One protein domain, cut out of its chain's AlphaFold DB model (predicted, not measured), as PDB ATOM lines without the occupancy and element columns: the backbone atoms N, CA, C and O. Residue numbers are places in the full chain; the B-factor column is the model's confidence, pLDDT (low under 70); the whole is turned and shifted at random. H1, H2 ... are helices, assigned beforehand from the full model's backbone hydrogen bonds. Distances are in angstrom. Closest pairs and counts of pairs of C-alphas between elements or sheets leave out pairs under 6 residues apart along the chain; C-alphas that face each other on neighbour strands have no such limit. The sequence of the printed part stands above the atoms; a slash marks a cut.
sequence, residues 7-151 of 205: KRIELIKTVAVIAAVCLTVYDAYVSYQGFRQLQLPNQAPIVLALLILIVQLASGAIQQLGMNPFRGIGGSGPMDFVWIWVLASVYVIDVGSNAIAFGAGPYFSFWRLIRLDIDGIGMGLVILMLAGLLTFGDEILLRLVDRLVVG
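This is residues 7 to 151 of the 205 residues of an uncharacterized protein of Leptolyngbya sp. SIOISBB (UniProt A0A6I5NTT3). H1, H2 folded back along it and H6 beside residues 13 to 24 of H1 make a three-helix bundle; H3 crosses H2 to reach the last part of H1, and H5 returns from small H4 at the far end. The printed part has 145 residues with six named helices, H1 to H6, all helix. It is only just compact, close to loose: radius of gyration of the C-alphas 17.4 A, spans 55 by 39 by 30 A.

H1, residues 7 to 37, runs 45.0 A from C-alpha 7 at (94.123, 67.026, 130.760). H2 is residues 44 to 64, H3 77 to 101, 36.1 A, H4 110 to 114, H5 118 to 135. H6, residues 137 to 151, ends at C-alpha 151, (81.669, 59.748, 126.639).

H1, the hub, forms a hairpin with H2; closest C-alphas, Phe 35 and Pro 45, 5.1 A. H1 touches H6 at a shallow tilt of 15 degrees; closest C-alphas, Ala 20 and Asp 138, 4.8 A. H3 and H5 touch; closest C-alphas, Asn 98 and Ala 131, 5.2 A. H4 and H5 only just touch, only at the corner, with 3 pairs of C-alphas within 8 A. In the six helices every O i to N i+4 pair is within hydrogen-bond range.

The farthest C-alphas, Lys 7 and Arg 115, are 58.4 A apart. The printed part has no cut; the H2 to H3 link is long. pLDDT is under 70 in 24 residues, among them 142 to 151.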
ATOM      1  N   LYS A   7      93.625  65.771 131.348       71.81
ATOM      2  CA  LYS A   7      94.123  67.026 130.760       71.81
ATOM      3  C   LYS A   7      93.992  67.081 129.236       71.81
ATOM      4  O   LYS A   7      93.729  68.141 128.681       71.81
ATOM      5  N   ARG A   8      94.163  65.950 128.535       70.94
ATOM      6  CA  ARG A   8      93.967  65.883 127.074       70.94
ATOM      7  C   ARG A   8      92.495  66.030 126.710       70.94
ATOM      8  O   ARG A   8      92.181  66.686 125.727       70.94
ATOM      9  N   ILE A   9      91.606  65.444 127.506       71.31
ATOM     10  CA  ILE A   9      90.161  65.539 127.291       71.31
ATOM     11  C   ILE A   9      89.676  66.975 127.533       71.31
ATOM     12  O   ILE A   9      88.902  67.492 126.732       71.31
ATOM     13  N   GLU A  10      90.143  67.637 128.593       75.75
ATOM     14  CA  GLU A  10      89.852  69.057 128.842       75.75
ATOM     15  C   GLU A  10      90.389  69.956 127.728       75.75
ATOM     16  O   GLU A  10      89.653  70.804 127.230       75.75
ATOM     17  N   LEU A  11      91.621  69.723 127.267       79.50
ATOM     18  CA  LEU A  11      92.190  70.466 126.144       79.50
ATOM     19  C   LEU A  11      91.341  70.316 124.874       79.50
ATOM     20  O   LEU A  11      91.023  71.315 124.237       79.50
ATOM     21  N   ILE A  12      90.935  69.088 124.524       77.94
ATOM     22  CA  ILE A  12      90.091  68.826 123.347       77.94
ATOM     23  C   ILE A  12      88.746  69.553 123.470       77.94
ATOM     24  O   ILE A  12      88.295  70.155 122.499       77.94
ATOM     25  N   LYS A  13      88.121  69.544 124.656       76.00
ATOM     26  CA  LYS A  13      86.861  70.262 124.909       76.00
ATOM     27  C   LYS A  13      87.030  71.765 124.707       76.00
ATOM     28  O   LYS A  13      86.258  72.365 123.968       76.00
ATOM     29  N   THR A  14      88.056  72.360 125.311       81.06
ATOM     30  CA  THR A  14      88.330  73.797 125.191       81.06
ATOM     31  C   THR A  14      88.608  74.195 123.745       81.06
ATOM     32  O   THR A  14      88.027  75.157 123.256       81.06
ATOM     33  N   VAL A  15      89.438  73.426 123.032       84.12
ATOM     34  CA  VAL A  15      89.740  73.678 121.616       84.12
ATOM     35  C   VAL A  15      88.476  73.594 120.765       84.12
ATOM     36  O   VAL A  15      88.267  74.453 119.917       84.12
ATOM     37  N   ALA A  16      87.616  72.607 121.002       80.75
ATOM     38  CA  ALA A  16      86.395  72.441 120.227       80.75
ATOM     39  C   ALA A  16      85.347  73.535 120.514       80.75
ATOM     40  O   ALA A  16      84.682  73.983 119.584       80.75
ATOM     41  N   VAL A  17      85.240  74.025 121.756       80.94
ATOM     42  CA  VAL A  17      84.394  75.189 122.084       80.94
ATOM     43  C   VAL A  17      84.923  76.456 121.415       80.94
ATOM     44  O   VAL A  17      84.151  77.189 120.805       80.94
ATOM     45  N   ILE A  18      86.236  76.700 121.479       85.25
ATOM     46  CA  ILE A  18      86.854  77.847 120.801       85.25
ATOM     47  C   ILE A  18      86.637  77.745 119.288       85.25
ATOM     48  O   ILE A  18      86.248  78.728 118.668       85.25
ATOM     49  N   ALA A  19      86.829  76.561 118.705       85.19
ATOM     50  CA  ALA A  19      86.603  76.326 117.283       85.19
ATOM     51  C   ALA A  19      85.145  76.592 116.885       85.19
ATOM     52  O   ALA A  19      84.927  77.234 115.864       85.19
ATOM     53  N   ALA A  20      84.172  76.164 117.697       84.12
ATOM     54  CA  ALA A  20      82.762  76.465 117.464       84.12
ATOM     55  C   ALA A  20      82.504  77.978 117.481       84.12
ATOM     56  O   ALA A  20      81.972  78.501 116.514       84.12
ATOM     57  N   VAL A  21      82.974  78.699 118.506       84.75
ATOM     58  CA  VAL A  21      82.807  80.163 118.594       84.75
ATOM     59  C   VAL A  21      83.465  80.878 117.412       84.75
ATOM     60  O   VAL A  21      82.868  81.771 116.818       84.75
ATOM     61  N   CYS A  22      84.690  80.492 117.047       88.88
ATOM     62  CA  CYS A  22      85.377  81.052 115.886       88.88
ATOM     63  C   CYS A  22      84.615  80.778 114.585       88.88
ATOM     64  O   CYS A  22      84.554  81.663 113.733       88.88
ATOM     65  N   LEU A  23      84.038  79.583 114.439       89.12
ATOM     66  CA  LEU A  23      83.254  79.223 113.268       89.12
ATOM     67  C   LEU A  23      81.957  80.036 113.194       89.12
ATOM     68  O   LEU A  23      81.694  80.591 112.139       89.12
ATOM     69  N   THR A  24      81.229  80.212 114.301       88.19
ATOM     70  CA  THR A  24      80.024  81.063 114.362       88.19
ATOM     71  C   THR A  24      80.341  82.528 114.023       88.19
ATOM     72  O   THR A  24      79.605  83.197 113.302       88.19
ATOM     73  N   VAL A  25      81.473  83.060 114.502       89.88
ATOM     74  CA  VAL A  25      81.912  84.427 114.151       89.88
ATOM     75  C   VAL A  25      82.263  84.534 112.667       89.88
ATOM     76  O   VAL A  25      81.932  85.530 112.023       89.88
ATOM     77  N   TYR A  26      82.948  83.526 112.125       91.19
ATOM     78  CA  TYR A  26      83.276  83.476 110.706       91.19
ATOM     79  C   TYR A  26      82.013  83.372 109.844       91.19
ATOM     80  O   TYR A  26      81.898  84.096 108.860       91.19
ATOM     81  N   ASP A  27      81.054  82.550 110.252       89.81
ATOM     82  CA  ASP A  27      79.761  82.384 109.598       89.81
ATOM     83  C   ASP A  27      78.994  83.712 109.515       89.81
ATOM     84  O   ASP A  27      78.695  84.208 108.428       89.81
ATOM     85  N   ALA A  28      78.852  84.410 110.646       90.50
ATOM     86  CA  ALA A  28      78.252  85.743 110.682       90.50
ATOM     87  C   ALA A  28      78.978  86.759 109.778       90.50
ATOM     88  O   ALA A  28      78.347  87.629 109.167       90.50
ATOM     89  N   TYR A  29      80.307  86.664 109.663       92.94
ATOM     90  CA  TYR A  29      81.085  87.504 108.752       92.94
ATOM     91  C   TYR A  29      80.812  87.179 107.276       92.94
ATOM     92  O   TYR A  29      80.667  88.102 106.468       92.94
ATOM     93  N   VAL A  30      80.721  85.899 106.906       92.31
ATOM     94  CA  VAL A  30      80.368  85.480 105.541       92.31
ATOM     95  C   VAL A  30      78.951  85.947 105.204       92.31
ATOM     96  O   VAL A  30      78.745  86.575 104.162       92.31
ATOM     97  N   SER A  31      78.011  85.793 106.133       92.38
ATOM     98  CA  SER A  31      76.651  86.307 105.996       92.38
ATOM     99  C   SER A  31      76.602  87.829 105.828       92.38
ATOM    100  O   SER A  31      75.912  88.335 104.936       92.38
ATOM    101  N   TYR A  32      77.412  88.586 106.576       92.38
ATOM    102  CA  TYR A  32      77.577  90.028 106.362       92.38
ATOM    103  C   TYR A  32      78.027  90.358 104.929       92.38
ATOM    104  O   TYR A  32      77.469  91.267 104.304       92.38
ATOM    105  N   GLN A  33      78.996  89.620 104.377       92.12
ATOM    106  CA  GLN A  33      79.434  89.806 102.988       92.12
ATOM    107  C   GLN A  33      78.306  89.511 101.992       92.12
ATOM    108  O   GLN A  33      78.106  90.283 101.052       92.12
ATOM    109  N   GLY A  34      77.521  88.458 102.224       89.50
ATOM    110  CA  GLY A  34      76.339  88.139 101.421       89.50
ATOM    111  C   GLY A  34      75.316  89.275 101.404       89.50
ATOM    112  O   GLY A  34      74.896  89.735 100.341       89.50
ATOM    113  N   PHE A  35      74.974  89.817 102.575       91.94
ATOM    114  CA  PHE A  35      74.055  90.957 102.683       91.94
ATOM    115  C   PHE A  35      74.588  92.232 102.030       91.94
ATOM    116  O   PHE A  35      73.817  93.021 101.479       91.94
ATOM    117  N   ARG A  36      75.906  92.451 102.063       90.00
ATOM    118  CA  ARG A  36      76.545  93.573 101.365       90.00
ATOM    119  C   ARG A  36      76.411  93.445  99.850       90.00
ATOM    120  O   ARG A  36      76.182  94.455  99.188       90.00
ATOM    121  N   GLN A  37      76.500  92.232  99.308       88.88
ATOM    122  CA  GLN A  37      76.294  91.981  97.878       88.88
ATOM    123  C   GLN A  37      74.838  92.200  97.443       88.88
ATOM    124  O   GLN A  37      74.600  92.618  96.312       88.88
ATOM    125  N   LEU A  38      73.874  92.017  98.353       84.12
ATOM    126  CA  LEU A  38      72.464  92.367  98.138       84.12
ATOM    127  C   LEU A  38      72.183  93.878  98.148       84.12
ATOM    128  O   LEU A  38      71.040  94.280  97.944       84.12
ATOM    129  N   GLN A  39      73.199  94.716  98.388       84.62
ATOM    130  CA  GLN A  39      73.081  96.178  98.420       84.62
ATOM    131  C   GLN A  39      72.001  96.681  99.397       84.62
ATOM    132  O   GLN A  39      71.349  97.696  99.152       84.62
ATOM    133  N   LEU A  40      71.809  95.979 100.522       83.88
ATOM    134  CA  LEU A  40      70.844  96.399 101.539       83.88
ATOM    135  C   LEU A  40      71.212  97.785 102.107       83.88
ATOM    136  O   LEU A  40      72.398  98.082 102.299       83.88
ATOM    137  N   PRO A  41      70.215  98.636 102.405       85.00
ATOM    138  CA  PRO A  41      70.458 100.007 102.825       85.00
ATOM    139  C   PRO A  41      71.099 100.098 104.219       85.00
ATOM    140  O   PRO A  41      70.783  99.335 105.136       85.00
ATOM    141  N   ASN A  42      71.931 101.127 104.401       86.06
ATOM    142  CA  ASN A  42      72.463 101.566 105.694       86.06
ATOM    143  C   ASN A  42      73.151 100.438 106.495       86.06
ATOM    144  O   ASN A  42      74.044  99.752 106.000       86.06
ATOM    145  N   GLN A  43      72.757 100.283 107.762       89.31
ATOM    146  CA  GLN A  43      73.303  99.321 108.720       89.31
ATOM    147  C   GLN A  43      72.577  97.963 108.684       89.31
ATOM    148  O   GLN A  43      72.868  97.098 109.506       89.31
ATOM    149  N   ALA A  44      71.650  97.729 107.747       87.25
ATOM    150  CA  ALA A  44      70.907  96.467 107.691       87.25
ATOM    151  C   ALA A  44      71.813  95.218 107.582       87.25
ATOM    152  O   ALA A  44      71.581  94.279 108.342       87.25
ATOM    153  N   PRO A  45      72.887  95.197 106.756       89.50
ATOM    154  CA  PRO A  45      73.796  94.048 106.692       89.50
ATOM    155  C   PRO A  45      74.430  93.683 108.035       89.50
ATOM    156  O   PRO A  45      74.533  92.508 108.371       89.50
ATOM    157  N   ILE A  46      74.859  94.689 108.807       89.81
ATOM    158  CA  ILE A  46      75.535  94.450 110.083       89.81
ATOM    159  C   ILE A  46      74.540  94.037 111.168       89.81
ATOM    160  O   ILE A  46      74.839  93.142 111.950       89.81
ATOM    161  N   VAL A  47      73.336  94.617 111.179       90.31
ATOM    162  CA  VAL A  47      72.278  94.233 112.126       90.31
ATOM    163  C   VAL A  47      71.846  92.784 111.904       90.31
ATOM    164  O   VAL A  47      71.735  92.034 112.869       90.31
ATOM    165  N   LEU A  48      71.648  92.367 110.649       90.00
ATOM    166  CA  LEU A  48      71.259  90.993 110.323       90.00
ATOM    167  C   LEU A  48      72.360  89.986 110.671       90.00
ATOM    168  O   LEU A  48      72.074  88.971 111.299       90.00
ATOM    169  N   ALA A  49      73.618  90.291 110.344       90.12
ATOM    170  CA  ALA A  49      74.753  89.439 110.697       90.12
ATOM    171  C   ALA A  49      74.928  89.288 112.219       90.12
ATOM    172  O   ALA A  49      75.170  88.190 112.715       90.12
ATOM    173  N   LEU A  50      74.754  90.373 112.983       90.62
ATOM    174  CA  LEU A  50      74.797  90.319 114.446       90.62
ATOM    175  C   LEU A  50      73.629  89.522 115.032       90.62
ATOM    176  O   LEU A  50      73.805  88.822 116.027       90.62
ATOM    177  N   LEU A  51      72.447  89.610 114.423       89.69
ATOM    178  CA  LEU A  51      71.288  88.836 114.855       89.69
ATOM    179  C   LEU A  51      71.505  87.334 114.629       89.69
ATOM    180  O   LEU A  51      71.213  86.555 115.534       89.69
ATOM    181  N   ILE A  52      72.078  86.942 113.485       89.62
ATOM    182  CA  ILE A  52      72.495  85.554 113.214       89.62
ATOM    183  C   ILE A  52      73.475  85.082 114.289       89.62
ATOM    184  O   ILE A  52      73.206  84.085 114.957       89.62
ATOM    185  N   LEU A  53      74.542  85.851 114.529       89.56
ATOM    186  CA  LEU A  53      75.562  85.528 115.528       89.56
ATOM    187  C   LEU A  53      74.953  85.277 116.915       89.56
ATOM    188  O   LEU A  53      75.250  84.276 117.560       89.56
ATOM    189  N   ILE A  54      74.092  86.183 117.387       88.25
ATOM    190  CA  ILE A  54      73.474  86.071 118.714       88.25
ATOM    191  C   ILE A  54      72.571  84.838 118.792       88.25
ATOM    192  O   ILE A  54      72.612  84.111 119.785       88.25
ATOM    193  N   VAL A  55      71.760  84.592 117.763       86.81
ATOM    194  CA  VAL A  55      70.813  83.471 117.746       86.81
ATOM    195  C   VAL A  55      71.539  82.128 117.662       86.81
ATOM    196  O   VAL A  55      71.171  81.207 118.390       86.81
ATOM    197  N   GLN A  56      72.601  82.019 116.860       85.75
ATOM    198  CA  GLN A  56      73.424  80.808 116.777       85.75
ATOM    199  C   GLN A  56      74.168  80.536 118.089       85.75
ATOM    200  O   GLN A  56      74.121  79.417 118.600       85.75
ATOM    201  N   LEU A  57      74.761  81.561 118.715       84.38
ATOM    202  CA  LEU A  57      75.382  81.415 120.037       84.38
ATOM    203  C   LEU A  57      74.364  81.000 121.108       84.38
ATOM    204  O   LEU A  57      74.663  80.139 121.936       84.38
ATOM    205  N   ALA A  58      73.156  81.571 121.088       81.38
ATOM    206  CA  ALA A  58      72.086  81.197 122.008       81.38
ATOM    207  C   ALA A  58      71.624  79.747 121.782       81.38
ATOM    208  O   ALA A  58      71.517  78.986 122.742       81.38
ATOM    209  N   SER A  59      71.415  79.338 120.526       81.69
ATOM    210  CA  SER A  59      71.099  77.952 120.152       81.69
ATOM    211  C   SER A  59      72.190  76.988 120.630       81.69
ATOM    212  O   SER A  59      71.897  75.986 121.286       81.69
ATOM    213  N   GLY A  60      73.460  77.335 120.404       77.12
ATOM    214  CA  GLY A  60      74.612  76.562 120.852       77.12
ATOM    215  C   GLY A  60      74.711  76.445 122.375       77.12
ATOM    216  O   GLY A  60      74.944  75.354 122.897       77.12
ATOM    217  N   ALA A  61      74.466  77.532 123.108       75.75
ATOM    218  CA  ALA A  61      74.430  77.520 124.568       75.75
ATOM    219  C   ALA A  61      73.295  76.635 125.107       75.75
ATOM    220  O   ALA A  61      73.505  75.864 126.043       75.75
ATOM    221  N   ILE A  62      72.110  76.682 124.493       74.38
ATOM    222  CA  ILE A  62      70.979  75.823 124.870       74.38
ATOM    223  C   ILE A  62      71.307  74.346 124.614       74.38
ATOM    224  O   ILE A  62      71.019  73.496 125.458       74.38
ATOM    225  N   GLN A  63      71.970  74.034 123.497       73.50
ATOM    226  CA  GLN A  63      72.447  72.678 123.219       73.50
ATOM    227  C   GLN A  63      73.461  72.202 124.269       73.50
ATOM    228  O   GLN A  63      73.378  71.060 124.715       73.50
ATOM    229  N   GLN A  64      74.373  73.069 124.727       68.00
ATOM    230  CA  GLN A  64      75.319  72.731 125.803       68.00
ATOM    231  C   GLN A  64      74.634  72.433 127.147       68.00
ATOM    232  O   GLN A  64      75.192  71.711 127.972       68.00
ATOM    233  N   LEU A  65      73.420  72.944 127.370       69.00
ATOM    234  CA  LEU A  65      72.598  72.595 128.533       69.00
ATOM    235  C   LEU A  65      71.891  71.232 128.381       69.00
ATOM    236  O   LEU A  65      71.146  70.827 129.271       69.00
ATOM    237  N   GLY A  66      72.113  70.513 127.275       67.69
ATOM    238  CA  GLY A  66      71.456  69.241 126.969       67.69
ATOM    239  C   GLY A  66      70.000  69.401 126.522       67.69
ATOM    240  O   GLY A  66      69.251  68.425 126.485       67.69
ATOM    241  N   MET A  67      69.583  70.627 126.202       68.81
ATOM    242  CA  MET A  67      68.230  70.940 125.757       68.81
ATOM    243  C   MET A  67      68.158  70.960 124.230       68.81
ATOM    244  O   MET A  67      69.117  71.296 123.537       68.81
ATOM    245  N   ASN A  68      66.994  70.606 123.687       72.06
ATOM    246  CA  ASN A  68      66.758  70.727 122.255       72.06
ATOM    247  C   ASN A  68      66.409  72.189 121.932       72.06
ATOM    248  O   ASN A  68      65.386  72.671 122.418       72.06
ATOM    249  N   PRO A  69      67.174  72.881 121.071       68.69
ATOM    250  CA  PRO A  69      66.906  74.274 120.750       68.69
ATOM    251  C   PRO A  69      65.610  74.489 119.958       68.69
ATOM    252  O   PRO A  69      65.224  75.622 119.717       68.69
ATOM    253  N   PHE A  70      64.905  73.430 119.568       70.62
ATOM    254  CA  PHE A  70      63.597  73.502 118.921       70.62
ATOM    255  C   PHE A  70      62.440  73.107 119.850       70.62
ATOM    256  O   PHE A  70      61.301  73.049 119.391       70.62
ATOM    257  N   ARG A  71      62.683  72.761 121.124       68.75
ATOM    258  CA  ARG A  71      61.621  72.309 122.045       68.75
ATOM    259  C   ARG A  71      61.893  72.696 123.499       68.75
ATOM    260  O   ARG A  71      62.926  72.321 124.044       68.75
ATOM    261  N   GLY A  72      60.906  73.306 124.161       63.41
ATOM    262  CA  GLY A  72      60.896  73.489 125.614       63.41
ATOM    263  C   GLY A  72      61.769  74.630 126.137       63.41
ATOM    264  O   GLY A  72      62.179  74.580 127.293       63.41
ATOM    265  N   ILE A  73      62.066  75.643 125.317       67.88
ATOM    266  CA  ILE A  73      62.875  76.812 125.715       67.88
ATOM    267  C   ILE A  73      61.992  77.976 126.156       67.88
ATOM    268  O   ILE A  73      62.301  78.664 127.124       67.88
ATOM    269  N   GLY A  74      60.879  78.206 125.462       61.69
ATOM    270  CA  GLY A  74      59.979  79.330 125.688       61.69
ATOM    271  C   GLY A  74      59.135  79.209 126.957       61.69
ATOM    272  O   GLY A  74      58.339  80.101 127.247       61.69
ATOM    273  N   GLY A  75      59.244  78.096 127.692       66.75
ATOM    274  CA  GLY A  75      58.504  77.835 128.933       66.75
ATOM    275  C   GLY A  75      56.987  77.667 128.758       66.75
ATOM    276  O   GLY A  75      56.291  77.337 129.714       66.75
ATOM    277  N   SER A  76      56.462  77.873 127.547       75.12
ATOM    278  CA  SER A  76      55.058  77.710 127.173       75.12
ATOM    279  C   SER A  76      54.934  77.392 125.678       75.12
ATOM    280  O   SER A  76      55.784  77.791 124.882       75.12
ATOM    281  N   GLY A  77      53.853  76.710 125.285       74.25
ATOM    282  CA  GLY A  77      53.617  76.307 123.889       74.25
ATOM    283  C   GLY A  77      53.681  77.455 122.862       74.25
ATOM    284  O   GLY A  77      54.355  77.298 121.845       74.25
ATOM    285  N   PRO A  78      53.050  78.622 123.105       81.94
ATOM    286  CA  PRO A  78      53.130  79.761 122.185       81.94
ATOM    287  C   PRO A  78      54.540  80.346 122.050       81.94
ATOM    288  O   PRO A  78      54.956  80.697 120.950       81.94
ATOM    289  N   MET A  79      55.295  80.424 123.147       78.62
ATOM    290  CA  MET A  79      56.663  80.950 123.124       78.62
ATOM    291  C   MET A  79      57.638  79.990 122.440       78.62
ATOM    292  O   MET A  79      58.516  80.442 121.710       78.62
ATOM    293  N   ASP A  80      57.454  78.677 122.613       76.38
ATOM    294  CA  ASP A  80      58.203  77.665 121.861       76.38
ATOM    295  C   ASP A  80      57.942  77.784 120.355       76.38
ATOM    296  O   ASP A  80      58.880  77.730 119.562       76.38
ATOM    297  N   PHE A  81      56.688  78.005 119.946       80.19
ATOM    298  CA  PHE A  81      56.349  78.224 118.540       80.19
ATOM    299  C   PHE A  81      57.043  79.468 117.969       80.19
ATOM    300  O   PHE A  81      57.665  79.387 116.911       80.19
ATOM    301  N   VAL A  82      56.980  80.602 118.679       82.25
ATOM    302  CA  VAL A  82      57.651  81.846 118.262       82.25
ATOM    303  C   VAL A  82      59.158  81.636 118.147       82.25
ATOM    304  O   VAL A  82      59.754  82.030 117.147       82.25
ATOM    305  N   TRP A  83      59.768  80.974 119.130       81.50
ATOM    306  CA  TRP A  83      61.195  80.678 119.113       81.50
ATOM    307  C   TRP A  83      61.592  79.808 117.916       81.50
ATOM    308  O   TRP A  83      62.514  80.167 117.190       81.50
ATOM    309  N   ILE A  84      60.868  78.713 117.658       83.38
ATOM    310  CA  ILE A  84      61.114  77.847 116.493       83.38
ATOM    311  C   ILE A  84      61.026  78.648 115.196       83.38
ATOM    312  O   ILE A  84      61.848  78.467 114.300       83.38
ATOM    313  N   TRP A  85      60.037  79.534 115.091       84.19
ATOM    314  CA  TRP A  85      59.818  80.322 113.886       84.19
ATOM    315  C   TRP A  85      60.950  81.328 113.647       84.19
ATOM    316  O   TRP A  85      61.450  81.446 112.526       84.19
ATOM    317  N   VAL A  86      61.403  82.006 114.707       83.19
ATOM    318  CA  VAL A  86      62.563  82.910 114.667       83.19
ATOM    319  C   VAL A  86      63.820  82.135 114.292       83.19
ATOM    320  O   VAL A  86      64.522  82.524 113.364       83.19
ATOM    321  N   LEU A  87      64.070  81.012 114.962       84.50
ATOM    322  CA  LEU A  87      65.250  80.186 114.754       84.50
ATOM    323  C   LEU A  87      65.312  79.655 113.310       84.50
ATOM    324  O   LEU A  87      66.325  79.814 112.635       84.50
ATOM    325  N   ALA A  88      64.207  79.110 112.795       84.88
ATOM    326  CA  ALA A  88      64.117  78.645 111.412       84.88
ATOM    327  C   ALA A  88      64.329  79.781 110.398       84.88
ATOM    328  O   ALA A  88      65.037  79.598 109.410       84.88
ATOM    329  N   SER A  89      63.755  80.960 110.651       86.69
ATOM    330  CA  SER A  89      63.928  82.126 109.778       86.69
ATOM    331  C   SER A  89      65.381  82.589 109.732       86.69
ATOM    332  O   SER A  89      65.893  82.879 108.654       86.69
ATOM    333  N   VAL A  90      66.059  82.617 110.883       88.50
ATOM    334  CA  VAL A  90      67.476  82.985 110.971       88.50
ATOM    335  C   VAL A  90      68.340  82.007 110.186       88.50
ATOM    336  O   VAL A  90      69.144  82.463 109.383       88.50
ATOM    337  N   TYR A  91      68.124  80.695 110.325       87.81
ATOM    338  CA  TYR A  91      68.875  79.706 109.544       87.81
ATOM    339  C   TYR A  91      68.661  79.860 108.040       87.81
ATOM    340  O   TYR A  91      69.614  79.796 107.274       87.81
ATOM    341  N   VAL A  92      67.422  80.079 107.593       87.62
ATOM    342  CA  VAL A  92      67.144  80.268 106.160       87.62
ATOM    343  C   VAL A  92      67.842  81.516 105.628       87.62
ATOM    344  O   VAL A  92      68.425  81.484 104.543       87.62
ATOM    345  N   ILE A  93      67.783  82.610 106.387       89.19
ATOM    346  CA  ILE A  93      68.425  83.871 106.026       89.19
ATOM    347  C   ILE A  93      69.943  83.694 105.966       89.19
ATOM    348  O   ILE A  93      70.538  84.119 104.982       89.19
ATOM    349  N   ASP A  94      70.530  83.028 106.957       90.50
ATOM    350  CA  ASP A  94      71.965  82.775 107.058       90.50
ATOM    351  C   ASP A  94      72.494  81.897 105.913       90.50
ATOM    352  O   ASP A  94      73.397  82.298 105.177       90.50
ATOM    353  N   VAL A  95      71.846  80.757 105.648       90.50
ATOM    354  CA  VAL A  95      72.179  79.902 104.494       90.50
ATOM    355  C   VAL A  95      72.071  80.691 103.188       90.50
ATOM    356  O   VAL A  95      72.918  80.559 102.301       90.50
ATOM    357  N   GLY A  96      71.039  81.527 103.058       88.88
ATOM    358  CA  GLY A  96      70.829  82.375 101.890       88.88
ATOM    359  C   GLY A  96      71.944  83.403 101.696       88.88
ATOM    360  O   GLY A  96      72.481  83.522 100.591       88.88
ATOM    361  N   SER A  97      72.330  84.126 102.750       89.75
ATOM    362  CA  SER A  97      73.425  85.098 102.686       89.75
ATOM    363  C   SER A  97      74.772  84.436 102.434       89.75
ATOM    364  O   SER A  97      75.528  84.931 101.597       89.75
ATOM    365  N   ASN A  98      75.047  83.289 103.049       91.00
ATOM    366  CA  ASN A  98      76.256  82.511 102.792       91.00
ATOM    367  C   ASN A  98      76.338  82.029 101.342       91.00
ATOM    368  O   ASN A  98      77.370  82.179 100.688       91.00
ATOM    369  N   ALA A  99      75.234  81.515 100.797       88.81
ATOM    370  CA  ALA A  99      75.180  81.093  99.403       88.81
ATOM    371  C   ALA A  99      75.458  82.267  98.453       88.81
ATOM    372  O   ALA A  99      76.206  82.119  97.484       88.81
ATOM    373  N   ILE A 100      74.912  83.453  98.738       89.25
ATOM    374  CA  ILE A 100      75.202  84.668  97.966       89.25
ATOM    375  C   ILE A 100      76.681  85.037  98.079       89.25
ATOM    376  O   ILE A 100      77.317  85.254  97.050       89.25
ATOM    377  N   ALA A 101      77.244  85.038  99.290       88.81
ATOM    378  CA  ALA A 101      78.653  85.343  99.523       88.81
ATOM    379  C   ALA A 101      79.588  84.404  98.743       88.81
ATOM    380  O   ALA A 101      80.586  84.854  98.178       88.81
ATOM    381  N   PHE A 102      79.228  83.122  98.647       88.88
ATOM    382  CA  PHE A 102      79.932  82.108  97.859       88.88
ATOM    383  C   PHE A 102      79.654  82.171  96.350       88.88
ATOM    384  O   PHE A 102      80.202  81.377  95.586       88.88
ATOM    385  N   GLY A 103      78.835  83.119  95.892       83.81
ATOM    386  CA  GLY A 103      78.582  83.347  94.474       83.81
ATOM    387  C   GLY A 103      77.510  82.437  93.877       83.81
ATOM    388  O   GLY A 103      77.552  82.168  92.680       83.81
ATOM    389  N   ALA A 104      76.532  81.977  94.663       81.44
ATOM    390  CA  ALA A 104      75.393  81.201  94.160       81.44
ATOM    391  C   ALA A 104      74.438  82.022  93.272       81.44
ATOM    392  O   ALA A 104      73.750  81.465  92.417       81.44
ATOM    393  N   GLY A 105      74.391  83.348  93.453       75.56
ATOM    394  CA  GLY A 105      73.433  84.242  92.783       75.56
ATOM    395  C   GLY A 105      73.345  84.074  91.254       75.56
ATOM    396  O   GLY A 105      72.243  83.896  90.732       75.56
ATOM    397  N   PRO A 106      74.470  84.059  90.513       75.50
ATOM    398  CA  PRO A 106      74.478  83.834  89.064       75.50
ATOM    399  C   PRO A 106      73.900  82.481  88.614       75.50
ATOM    400  O   PRO A 106      73.368  82.382  87.503       75.50
ATOM    401  N   TYR A 107      73.986  81.448  89.457       77.31
ATOM    402  CA  TYR A 107      73.537  80.086  89.145       77.31
ATOM    403  C   TYR A 107      72.024  79.910  89.310       77.31
ATOM    404  O   TYR A 107      71.419  79.141  88.568       77.31
ATOM    405  N   PHE A 108      71.393  80.686  90.195       72.75
ATOM    406  CA  PHE A 108      69.947  80.646  90.448       72.75
ATOM    407  C   PHE A 108      69.146  81.708  89.675       72.75
ATOM    408  O   PHE A 108      68.035  82.073  90.060       72.75
ATOM    409  N   SER A 109      69.677  82.214  88.560       76.06
ATOM    410  CA  SER A 109      68.940  83.174  87.733       76.06
ATOM    411  C   SER A 109      67.708  82.538  87.069       76.06
ATOM    412  O   SER A 109      67.759  81.421  86.553       76.06
ATOM    413  N   PHE A 110      66.603  83.292  87.022       71.12
ATOM    414  CA  PHE A 110      65.333  82.881  86.400       71.12
ATOM    415  C   PHE A 110      65.523  82.321  84.980       71.12
ATOM    416  O   PHE A 110      64.939  81.305  84.608       71.12
ATOM    417  N   TRP A 111      66.418  82.935  84.203       65.00
ATOM    418  CA  TRP A 111      66.722  82.518  82.836       65.00
ATOM    419  C   TRP A 111      67.493  81.197  82.736       65.00
ATOM    420  O   TRP A 111      67.289  80.467  81.768       65.00
ATOM    421  N   ARG A 112      68.352  80.859  83.706       69.31
ATOM    422  CA  ARG A 112      69.032  79.549  83.747       69.31
ATOM    423  C   ARG A 112      68.087  78.431  84.167       69.31
ATOM    424  O   ARG A 112      68.139  77.352  83.586       69.31
ATOM    425  N   LEU A 113      67.175  78.726  85.095       69.69
ATOM    426  CA  LEU A 113      66.093  77.821  85.489       69.69
ATOM    427  C   LEU A 113      65.181  77.473  84.305       69.69
ATOM    428  O   LEU A 113      64.910  76.300  84.073       69.69
ATOM    429  N   ILE A 114      64.775  78.466  83.506       72.38
ATOM    430  CA  ILE A 114      63.955  78.238  82.301       72.38
ATOM    431  C   ILE A 114      64.703  77.431  81.236       72.38
ATOM    432  O   ILE A 114      64.099  76.621  80.538       72.38
ATOM    433  N   ARG A 115      66.015  77.646  81.094       78.56
ATOM    434  CA  ARG A 115      66.843  76.939  80.107       78.56
ATOM    435  C   ARG A 115      67.256  75.530  80.543       78.56
ATOM    436  O   ARG A 115      67.899  74.858  79.747       78.56
ATOM    437  N   LEU A 116      66.892  75.099  81.758       70.75
ATOM    438  CA  LEU A 116      67.287  73.813  82.344       70.75
ATOM    439  C   LEU A 116      68.798  73.559  82.203       70.75
ATOM    440  O   LEU A 116      69.227  72.480  81.804       70.75
ATOM    441  N   ASP A 117      69.605  74.573  82.515       77.94
ATOM    442  CA  ASP A 117      71.064  74.455  82.576       77.94
ATOM    443  C   ASP A 117      71.451  73.579  83.781       77.94
ATOM    444  O   ASP A 117      71.664  74.080  84.886       77.94
ATOM    445  N   ILE A 118      71.451  72.254  83.585       78.75
ATOM    446  CA  ILE A 118      71.655  71.251  84.642       78.75
ATOM    447  C   ILE A 118      73.006  71.448  85.333       78.75
ATOM    448  O   ILE A 118      73.070  71.352  86.558       78.75
ATOM    449  N   ASP A 119      74.059  71.779  84.584       80.44
ATOM    450  CA  ASP A 119      75.398  72.002  85.136       80.44
ATOM    451  C   ASP A 119      75.425  73.259  86.015       80.44
ATOM    452  O   ASP A 119      75.941  73.244  87.137       80.44
ATOM    453  N   GLY A 120      74.794  74.344  85.554       79.00
ATOM    454  CA  GLY A 120      74.634  75.567  86.336       79.00
ATOM    455  C   GLY A 120      73.796  75.368  87.604       79.00
ATOM    456  O   GLY A 120      74.181  75.837  88.675       79.00
ATOM    457  N   ILE A 121      72.678  74.644  87.505       79.75
ATOM    458  CA  ILE A 121      71.802  74.332  88.645       79.75
ATOM    459  C   ILE A 121      72.524  73.411  89.637       79.75
ATOM    460  O   ILE A 121      72.467  73.646  90.844       79.75
ATOM    461  N   GLY A 122      73.248  72.405  89.141       82.38
ATOM    462  CA  GLY A 122      74.048  71.494  89.955       82.38
ATOM    463  C   GLY A 122      75.109  72.237  90.762       82.38
ATOM    464  O   GLY A 122      75.210  72.040  91.973       82.38
ATOM    465  N   MET A 123      75.833  73.164  90.131       83.38
ATOM    466  CA  MET A 123      76.820  73.993  90.826       83.38
ATOM    467  C   MET A 123      76.172  74.911  91.872       83.38
ATOM    468  O   MET A 123      76.679  75.030  92.987       83.38
ATOM    469  N   GLY A 124      75.014  75.502  91.559       82.44
ATOM    470  CA  GLY A 124      74.237  76.285  92.523       82.44
ATOM    471  C   GLY A 124      73.846  75.473  93.762       82.44
ATOM    472  O   GLY A 124      73.994  75.952  94.886       82.44
ATOM    473  N   LEU A 125      73.404  74.224  93.579       85.69
ATOM    474  CA  LEU A 125      73.064  73.320  94.682       85.69
ATOM    475  C   LEU A 125      74.284  72.929  95.519       85.69
ATOM    476  O   LEU A 125      74.180  72.872  96.742       85.69
ATOM    477  N   VAL A 126      75.443  72.695  94.897       86.81
ATOM    478  CA  VAL A 126      76.694  72.436  95.627       86.81
ATOM    479  C   VAL A 126      77.056  73.627  96.510       86.81
ATOM    480  O   VAL A 126      77.343  73.442  97.690       86.81
ATOM    481  N   ILE A 127      76.977  74.850  95.979       86.19
ATOM    482  CA  ILE A 127      77.249  76.064  96.758       86.19
ATOM    483  C   ILE A 127      76.240  76.216  97.905       86.19
ATOM    484  O   ILE A 127      76.637  76.535  99.023       86.19
ATOM    485  N   LEU A 128      74.957  75.932  97.665       87.38
ATOM    486  CA  LEU A 128      73.923  75.955  98.705       87.38
ATOM    487  C   LEU A 128      74.201  74.924  99.813       87.38
ATOM    488  O   LEU A 128      74.032  75.225 100.993       87.38
ATOM    489  N   MET A 129      74.657  73.722  99.455       86.81
ATOM    490  CA  MET A 129      75.046  72.698 100.429       86.81
ATOM    491  C   MET A 129      76.269  73.121 101.244       86.81
ATOM    492  O   MET A 129      76.294  72.887 102.448       86.81
ATOM    493  N   LEU A 130      77.261  73.763 100.619       86.44
ATOM    494  CA  LEU A 130      78.427  74.305 101.323       86.44
ATOM    495  C   LEU A 130      78.042  75.452 102.267       86.44
ATOM    496  O   LEU A 130      78.542  75.502 103.387       86.44
ATOM    497  N   ALA A 131      77.121  76.324 101.850       86.44
ATOM    498  CA  ALA A 131      76.544  77.364 102.699       86.44
ATOM    499  C   ALA A 131      75.800  76.766 103.900       86.44
ATOM    500  O   ALA A 131      76.048  77.161 105.032       86.44
ATOM    501  N   GLY A 132      74.967  75.745 103.671       84.62
ATOM    502  CA  GLY A 132      74.315  75.003 104.749       84.62
ATOM    503  C   GLY A 132      75.309  74.323 105.689       84.62
ATOM    504  O   GLY A 132      75.128  74.345 106.902       84.62
ATOM    505  N   LEU A 133      76.383  73.740 105.157       86.75
ATOM    506  CA  LEU A 133      77.409  73.090 105.969       86.75
ATOM    507  C   LEU A 133      78.172  74.085 106.850       86.75
ATOM    508  O   LEU A 133      78.565  73.714 107.953       86.75
ATOM    509  N   LEU A 134      78.362  75.324 106.390       85.75
ATOM    510  CA  LEU A 134      78.929  76.385 107.215       85.75
ATOM    511  C   LEU A 134      77.976  76.744 108.367       85.75
ATOM    512  O   LEU A 134      78.379  76.624 109.523       85.75
ATOM    513  N   THR A 135      76.712  77.039 108.049       83.50
ATOM    514  CA  THR A 135      75.656  77.403 109.011       83.50
ATOM    515  C   THR A 135      75.395  76.338 110.081       83.50
ATOM    516  O   THR A 135      75.093  76.660 111.223       83.50
ATOM    517  N   PHE A 136      75.472  75.050 109.733       81.06
ATOM    518  CA  PHE A 136      75.265  73.952 110.691       81.06
ATOM    519  C   PHE A 136      76.575  73.396 111.267       81.06
ATOM    520  O   PHE A 136      76.557  72.471 112.089       81.06
ATOM    521  N   GLY A 137      77.726  73.893 110.809       78.38
ATOM    522  CA  GLY A 137      79.035  73.361 111.169       78.38
ATOM    523  C   GLY A 137      79.379  73.592 112.639       78.38
ATOM    524  O   GLY A 137      79.948  72.709 113.290       78.38
ATOM    525  N   ASP A 138      78.994  74.743 113.182       72.56
ATOM    526  CA  ASP A 138      79.201  75.103 114.583       72.56
ATOM    527  C   ASP A 138      78.312  74.267 115.521       72.56
ATOM    528  O   ASP A 138      78.795  73.741 116.524       72.56
ATOM    529  N   GLU A 139      77.062  74.002 115.148       69.75
ATOM    530  CA  GLU A 139      76.176  73.084 115.863       69.75
ATOM    531  C   GLU A 139      76.691  71.646 115.880       69.75
ATOM    532  O   GLU A 139      76.621  70.961 116.904       69.75
ATOM    533  N   ILE A 140      77.208  71.157 114.750       73.94
ATOM    534  CA  ILE A 140      77.793  69.814 114.680       73.94
ATOM    535  C   ILE A 140      79.014  69.733 115.601       73.94
ATOM    536  O   ILE A 140      79.147  68.755 116.345       73.94
ATOM    537  N   LEU A 141      79.875  70.757 115.596       72.12
ATOM    538  CA  LEU A 141      81.020  70.856 116.501       72.12
ATOM    539  C   LEU A 141      80.576  70.850 117.966       72.12
ATOM    540  O   LEU A 141      81.104  70.068 118.755       72.12
ATOM    541  N   LEU A 142      79.565  71.640 118.326       68.38
ATOM    542  CA  LEU A 142      79.038  71.703 119.690       68.38
ATOM    543  C   LEU A 142      78.416  70.376 120.146       68.38
ATOM    544  O   LEU A 142      78.690  69.916 121.257       68.38
ATOM    545  N   ARG A 143      77.666  69.687 119.279       69.06
ATOM    546  CA  ARG A 143      77.152  68.332 119.564       69.06
ATOM    547  C   ARG A 143      78.270  67.309 119.722       69.06
ATOM    548  O   ARG A 143      78.145  66.366 120.505       69.06
ATOM    549  N   LEU A 144      79.358  67.469 118.974       69.12
ATOM    550  CA  LEU A 144      80.528  66.609 119.091       69.12
ATOM    551  C   LEU A 144      81.241  66.842 120.431       69.12
ATOM    552  O   LEU A 144      81.635  65.865 121.070       69.12
ATOM    553  N   VAL A 145      81.313  68.090 120.911       69.31
ATOM    554  CA  VAL A 145      81.777  68.406 122.275       69.31
ATOM    555  C   VAL A 145      80.909  67.728 123.322       69.31
ATOM    556  O   VAL A 145      81.451  67.058 124.200       69.31
ATOM    557  N   ASP A 146      79.586  67.843 123.230       65.75
ATOM    558  CA  ASP A 146      78.687  67.251 124.223       65.75
ATOM    559  C   ASP A 146      78.808  65.716 124.260       65.75
ATOM    560  O   ASP A 146      79.001  65.110 125.316       65.75
ATOM    561  N   ARG A 147      78.875  65.060 123.092       66.19
ATOM    562  CA  ARG A 147      79.152  63.614 123.010       66.19
ATOM    563  C   ARG A 147      80.512  63.235 123.593       66.19
ATOM    564  O   ARG A 147      80.613  62.209 124.269       66.19
ATOM    565  N   LEU A 148      81.550  64.042 123.371       63.84
ATOM    566  CA  LEU A 148      82.864  63.835 123.987       63.84
ATOM    567  C   LEU A 148      82.813  64.020 125.507       63.84
ATOM    568  O   LEU A 148      83.492  63.288 126.224       63.84
ATOM    569  N   VAL A 149      82.008  64.955 126.021       64.81
ATOM    570  CA  VAL A 149      81.794  65.167 127.460       64.81
ATOM    571  C   VAL A 149      81.055  63.986 128.079       64.81
ATOM    572  O   VAL A 149      81.521  63.454 129.087       64.81
ATOM    573  N   VAL A 150      79.954  63.535 127.478       60.34
ATOM    574  CA  VAL A 150      79.182  62.377 127.952       60.34
ATOM    575  C   VAL A 150      80.025  61.103 127.884       60.34
ATOM    576  O   VAL A 150      80.088  60.365 128.865       60.34
ATOM    577  N   GLY A 151      80.746  60.877 126.783       59.19
ATOM    578  CA  GLY A 151      81.669  59.748 126.639       59.19
ATOM    579  C   GLY A 151      82.827  59.799 127.640       59.19
ATOM    580  O   GLY A 151      83.180  58.783 128.231       59.19
TER     581      GLY A 151